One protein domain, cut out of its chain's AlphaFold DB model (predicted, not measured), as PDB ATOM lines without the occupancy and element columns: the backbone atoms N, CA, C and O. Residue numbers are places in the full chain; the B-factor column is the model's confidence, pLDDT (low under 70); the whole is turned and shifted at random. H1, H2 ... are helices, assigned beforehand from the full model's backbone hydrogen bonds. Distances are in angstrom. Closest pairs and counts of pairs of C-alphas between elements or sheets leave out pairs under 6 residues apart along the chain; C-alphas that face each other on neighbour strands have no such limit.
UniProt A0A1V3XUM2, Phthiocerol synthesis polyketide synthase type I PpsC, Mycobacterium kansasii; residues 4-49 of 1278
ATOM      1  N   ALA A   4     130.715  34.711  -1.147       84.50
ATOM      2  CA  ALA A   4     130.721  35.427  -2.420       84.50
ATOM      3  C   ALA A   4     132.146  35.619  -2.962       84.50
ATOM      4  O   ALA A   4     132.399  35.319  -4.125       84.50
ATOM      5  N   ASP A   5     133.099  36.005  -2.110       86.06
ATOM      6  CA  ASP A   5     134.498  36.188  -2.510       86.06
ATOM      7  C   ASP A   5     135.155  34.857  -2.909       86.06
ATOM      8  O   ASP A   5     135.958  34.803  -3.842       86.06
ATOM      9  N   ILE A   6     134.800  33.757  -2.228       87.88
ATOM     10  CA  ILE A   6     135.260  32.406  -2.585       87.88
ATOM     11  C   ILE A   6     134.690  32.002  -3.948       87.88
ATOM     12  O   ILE A   6     135.450  31.569  -4.810       87.88
ATOM     13  N   ALA A   7     133.381  32.160  -4.159       86.56
ATOM     14  CA  ALA A   7     132.727  31.844  -5.429       86.56
ATOM     15  C   ALA A   7     133.297  32.688  -6.581       86.56
ATOM     16  O   ALA A   7     133.598  32.152  -7.646       86.56
ATOM     17  N   HIS A   8     133.539  33.978  -6.338       85.62
ATOM     18  CA  HIS A   8     134.191  34.879  -7.281       85.62
ATOM     19  C   HIS A   8     135.605  34.396  -7.644       85.62
ATOM     20  O   HIS A   8     135.933  34.264  -8.822       85.62
ATOM     21  N   THR A   9     136.417  34.049  -6.641       86.25
ATOM     22  CA  THR A   9     137.780  33.529  -6.848       86.25
ATOM     23  C   THR A   9     137.773  32.206  -7.613       86.25
ATOM     24  O   THR A   9     138.612  31.989  -8.481       86.25
ATOM     25  N   VAL A  10     136.813  31.317  -7.347       85.94
ATOM     26  CA  VAL A  10     136.659  30.066  -8.104       85.94
ATOM     27  C   VAL A  10     136.250  30.330  -9.560       85.94
ATOM     28  O   VAL A  10     136.702  29.604 -10.438       85.94
ATOM     29  N   ASN A  11     135.440  31.358  -9.834       83.19
ATOM     30  CA  ASN A  11     134.979  31.673 -11.191       83.19
ATOM     31  C   ASN A  11     136.041  32.394 -12.051       83.19
ATOM     32  O   ASN A  11     136.155  32.131 -13.250       83.19
ATOM     33  N   HIS A  12     136.813  33.302 -11.444       82.69
ATOM     34  CA  HIS A  12     137.731  34.204 -12.161       82.69
ATOM     35  C   HIS A  12     139.217  33.881 -11.974       82.69
ATOM     36  O   HIS A  12     140.016  34.167 -12.858       82.69
ATOM     37  N   HIS A  13     139.596  33.256 -10.857       80.81
ATOM     38  CA  HIS A  13     140.998  33.061 -10.450       80.81
ATOM     39  C   HIS A  13     141.405  31.576 -10.374       80.81
ATOM     40  O   HIS A  13     142.376  31.202  -9.713       80.81
ATOM     41  N   ARG A  14     140.665  30.700 -11.066       78.44
ATOM     42  CA  ARG A  14     140.989  29.279 -11.288       78.44
ATOM     43  C   ARG A  14     140.960  28.970 -12.780       78.44
ATOM     44  O   ARG A  14     140.080  29.434 -13.498       78.44
ATOM     45  N   SER A  15     141.894  28.136 -13.239       77.56
ATOM     46  CA  SER A  15     141.881  27.618 -14.610       77.56
ATOM     47  C   SER A  15     140.578  26.862 -14.875       77.56
ATOM     48  O   SER A  15     140.265  25.906 -14.158       77.56
ATOM     49  N   ARG A  16     139.841  27.273 -15.910       73.94
ATOM     50  CA  ARG A  16     138.612  26.604 -16.350       73.94
ATOM     51  C   ARG A  16     138.967  25.243 -16.949       73.94
ATOM     52  O   ARG A  16     139.803  25.156 -17.842       73.94
ATOM     53  N   GLN A  17     138.373  24.182 -16.412       75.81
ATOM     54  CA  GLN A  17     138.559  22.807 -16.880       75.81
ATOM     55  C   GLN A  17     137.346  22.387 -17.709       75.81
ATOM     56  O   GLN A  17     136.234  22.817 -17.417       75.81
ATOM     57  N   ALA A  18     137.540  21.494 -18.683       72.44
ATOM     58  CA  ALA A  18     136.462  20.996 -19.549       72.44
ATOM     59  C   ALA A  18     135.360  20.224 -18.793       72.44
ATOM     60  O   ALA A  18     134.266  20.036 -19.310       72.44
ATOM     61  N   LYS A  19     135.646  19.760 -17.571       78.31
ATOM     62  CA  LYS A  19     134.667  19.167 -16.656       78.31
ATOM     63  C   LYS A  19     134.636  19.984 -15.375       78.31
ATOM     64  O   LYS A  19     135.613  19.990 -14.627       78.31
ATOM     65  N   PHE A  20     133.512  20.627 -15.099       83.88
ATOM     66  CA  PHE A  20     133.277  21.333 -13.844       83.88
ATOM     67  C   PHE A  20     131.855  21.075 -13.354       83.88
ATOM     68  O   PHE A  20     130.966  20.763 -14.137       83.88
ATOM     69  N   GLY A  21     131.656  21.174 -12.045       87.81
ATOM     70  CA  GLY A  21     130.331  21.199 -11.435       87.81
ATOM     71  C   GLY A  21     130.110  22.540 -10.752       87.81
ATOM     72  O   GLY A  21     131.074  23.224 -10.396       87.81
ATOM     73  N   THR A  22     128.855  22.916 -10.554       90.00
ATOM     74  CA  THR A  22     128.488  24.152  -9.860       90.00
ATOM     75  C   THR A  22     127.763  23.836  -8.558       90.00
ATOM     76  O   THR A  22     127.042  22.843  -8.441       90.00
ATOM     77  N   VAL A  23     128.000  24.678  -7.550       92.38
ATOM     78  CA  VAL A  23     127.284  24.644  -6.273       92.38
ATOM     79  C   VAL A  23     126.722  26.032  -5.994       92.38
ATOM     80  O   VAL A  23     127.473  27.002  -5.906       92.38
ATOM     81  N   VAL A  24     125.407  26.114  -5.833       91.94
ATOM     82  CA  VAL A  24     124.658  27.301  -5.427       91.94
ATOM     83  C   VAL A  24     124.279  27.153  -3.956       91.94
ATOM     84  O   VAL A  24     123.723  26.135  -3.549       91.94
ATOM     85  N   ALA A  25     124.592  28.161  -3.148       92.44
ATOM     86  CA  ALA A  25     124.341  28.147  -1.711       92.44
ATOM     87  C   ALA A  25     124.184  29.571  -1.162       92.44
ATOM     88  O   ALA A  25     124.844  30.494  -1.638       92.44
ATOM     89  N   ARG A  26     123.355  29.734  -0.124       89.00
ATOM     90  CA  ARG A  26     123.185  30.995   0.623       89.00
ATOM     91  C   ARG A  26     124.301  31.231   1.614       89.00
ATOM     92  O   ARG A  26     124.755  32.354   1.815       89.00
ATOM     93  N   ASP A  27     124.711  30.153   2.264       89.94
ATOM     94  CA  ASP A  27     125.645  30.197   3.368       89.94
ATOM     95  C   ASP A  27     126.705  29.104   3.261       89.94
ATOM     96  O   ASP A  27     126.689  28.206   2.413       89.94
ATOM     97  N   ARG A  28     127.681  29.199   4.159       92.12
ATOM     98  CA  ARG A  28     128.803  28.272   4.219       92.12
ATOM     99  C   ARG A  28     128.365  26.830   4.497       92.12
ATOM    100  O   ARG A  28     129.012  25.916   3.991       92.12
ATOM    101  N   ALA A  29     127.345  26.607   5.323       92.31
ATOM    102  CA  ALA A  29     126.904  25.260   5.677       92.31
ATOM    103  C   ALA A  29     126.282  24.562   4.462       92.31
ATOM    104  O   ALA A  29     126.653  23.425   4.162       92.31
ATOM    105  N   GLN A  30     125.439  25.275   3.714       92.69
ATOM    106  CA  GLN A  30     124.880  24.812   2.447       92.69
ATOM    107  C   GLN A  30     125.968  24.582   1.393       92.69
ATOM    108  O   GLN A  30     125.985  23.526   0.771       92.69
ATOM    109  N   ALA A  31     126.931  25.500   1.245       93.06
ATOM    110  CA  ALA A  31     128.032  25.337   0.290       93.06
ATOM    111  C   ALA A  31     128.863  24.078   0.586       93.06
ATOM    112  O   ALA A  31     129.194  23.312  -0.316       93.06
ATOM    113  N   VAL A  32     129.167  23.822   1.863       93.38
ATOM    114  CA  VAL A  32     129.885  22.611   2.285       93.38
ATOM    115  C   VAL A  32     129.049  21.351   2.047       93.38
ATOM    116  O   VAL A  32     129.599  20.342   1.608       93.38
ATOM    117  N   ALA A  33     127.743  21.385   2.328       92.75
ATOM    118  CA  ALA A  33     126.848  20.260   2.066       92.75
ATOM    119  C   ALA A  33     126.747  19.956   0.560       92.75
ATOM    120  O   ALA A  33     126.914  18.803   0.165       92.75
ATOM    121  N   GLY A  34     126.580  20.985  -0.275       93.81
ATOM    122  CA  GLY A  34     126.516  20.863  -1.729       93.81
ATOM    123  C   GLY A  34     127.823  20.360  -2.341       93.81
ATOM    124  O   GLY A  34     127.810  19.423  -3.131       93.81
ATOM    125  N   LEU A  35     128.977  20.884  -1.910       93.06
ATOM    126  CA  LEU A  35     130.287  20.391  -2.358       93.06
ATOM    127  C   LEU A  35     130.528  18.925  -1.963       93.06
ATOM    128  O   LEU A  35     131.144  18.180  -2.724       93.06
ATOM    129  N   ARG A  36     130.035  18.488  -0.796       94.38
ATOM    130  CA  ARG A  36     130.089  17.074  -0.384       94.38
ATOM    131  C   ARG A  36     129.179  16.194  -1.233       94.38
ATOM    132  O   ARG A  36     129.609  15.112  -1.617       94.38
ATOM    133  N   ALA A  37     127.965  16.652  -1.540       92.75
ATOM    134  CA  ALA A  37     127.050  15.938  -2.426       92.75
ATOM    135  C   ALA A  37     127.632  15.815  -3.844       92.75
ATOM    136  O   ALA A  37     127.669  14.714  -4.388       92.75
ATOM    137  N   LEU A  38     128.206  16.900  -4.380       92.56
ATOM    138  CA  LEU A  38     128.909  16.907  -5.666       92.56
ATOM    139  C   LEU A  38     130.067  15.902  -5.679       92.56
ATOM    140  O   LEU A  38     130.174  15.091  -6.594       92.56
ATOM    141  N   ALA A  39     130.908  15.910  -4.639       89.44
ATOM    142  CA  ALA A  39     132.017  14.966  -4.506       89.44
ATOM    143  C   ALA A  39     131.553  13.501  -4.384       89.44
ATOM    144  O   ALA A  39     132.272  12.597  -4.800       89.44
ATOM    145  N   ALA A  40     130.361  13.265  -3.828       90.06
ATOM    146  CA  ALA A  40     129.753  11.942  -3.710       90.06
ATOM    147  C   ALA A  40     128.967  11.508  -4.963       90.06
ATOM    148  O   ALA A  40     128.419  10.407  -4.968       90.06
ATOM    149  N   GLY A  41     128.872  12.354  -5.999       86.94
ATOM    150  CA  GLY A  41     128.015  12.106  -7.165       86.94
ATOM    151  C   GLY A  41     126.526  12.023  -6.811       86.94
ATOM    152  O   GLY A  41     125.759  11.359  -7.502       86.94
ATOM    153  N   GLN A  42     126.122  12.637  -5.698       88.31
ATOM    154  CA  GLN A  42     124.752  12.617  -5.199       88.31
ATOM    155  C   GLN A  42     123.987  13.834  -5.708       88.31
ATOM    156  O   GLN A  42     124.487  14.959  -5.674       88.31
ATOM    157  N   HIS A  43     122.740  13.616  -6.119       82.25
ATOM    158  CA  HIS A  43     121.823  14.708  -6.412       82.25
ATOM    159  C   HIS A  43     121.479  15.467  -5.125       82.25
ATOM    160  O   HIS A  43     121.067  14.866  -4.131       82.25
ATOM    161  N   ALA A  44     121.631  16.788  -5.159       85.62
ATOM    162  CA  ALA A  44     121.216  17.689  -4.096       85.62
ATOM    163  C   ALA A  44     120.774  19.029  -4.692       85.62
ATOM    164  O   ALA A  44     121.274  19.455  -5.733       85.62
ATOM    165  N   ILE A  45     119.847  19.706  -4.012       80.44
ATOM    166  CA  ILE A  45     119.441  21.069  -4.366       80.44
ATOM    167  C   ILE A  45     120.677  21.976  -4.301       80.44
ATOM    168  O   ILE A  45     121.469  21.875  -3.362       80.44
ATOM    169  N   GLY A  46     120.859  22.836  -5.304       89.88
ATOM    170  CA  GLY A  46     122.049  23.675  -5.415       89.88
ATOM    171  C   GLY A  46     123.217  23.022  -6.149       89.88
ATOM    172  O   GLY A  46     124.209  23.701  -6.360       89.88
ATOM    173  N   VAL A  47     123.156  21.741  -6.528       92.38
ATOM    174  CA  VAL A  47     124.313  21.015  -7.080       92.38
ATOM    175  C   VAL A  47     124.066  20.580  -8.518       92.38
ATOM    176  O   VAL A  47     123.163  19.790  -8.785       92.38
ATOM    177  N   VAL A  48     124.934  21.024  -9.429       90.69
ATOM    178  CA  VAL A  48     124.969  20.565 -10.823       90.69
ATOM    179  C   VAL A  48     126.308  19.882 -11.082       90.69
ATOM    180  O   VAL A  48     127.372  20.470 -10.881       90.69
ATOM    181  N   GLY A  49     126.258  18.613 -11.484       87.62
ATOM    182  CA  GLY A  49     127.445  17.834 -11.832       87.62
ATOM    183  C   GLY A  49     128.029  18.209 -13.201       87.62
ATOM    184  O   GLY A  49     127.360  18.873 -13.991       87.62
TER     185      GLY A  49
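What this domain is: This is residues 4 to 49 of the 1278 residues of the protein "Phthiocerol synthesis polyketide synthase type I PpsC" of Mycobacterium kansasii (UniProt A0A1V3XUM2). The helix H2 and the stretches near it, where residues 22 to 23 of the link before H2 pair with residues 47 to 48 after it, make a small body, while the helix H1 is set off to one side, joined to H2 by a wide arch, residues 13 to 27. Residues 8 to 18, of which 8 to 12 belong to H1, stick out. The printed part has 46 residues, with H1 then H2 and no named strand; the class is all helix, though under half of the residues are in named elements. The whole is compact, with a radius of gyration of the C-alphas of 10.6 A, and flat, spanning 25 by 24 by 12 A.

Where its parts are: Find C-alpha 4 at (130.721, 35.427, -2.420); from there H1, residues 4 to 12, runs 12.1 A. Go on to C-alpha 28 at (128.803, 28.272, 4.219), where H2, residues 28 to 39, begins; it runs 16.2 A to C-alpha 39 at (132.017, 14.966, -4.506).

How they stand to each other: H1 and H2 are apart, with no C-alpha of the one within 8 A of the other. Look at residues 22 to 23 and 47 to 48 for the short antiparallel pairing. In H1 and H2 every O i to N i+4 pair is within hydrogen-bond range.

The domain as a whole: The two C-alphas farthest apart, those of Ala 18 and Ala 29, are 27.3 A apart. The printed part has no cut, and the link from H1 to H2, 15 residues, is long. The mean pLDDT of the printed part is 87.2, and no printed residue is under 70.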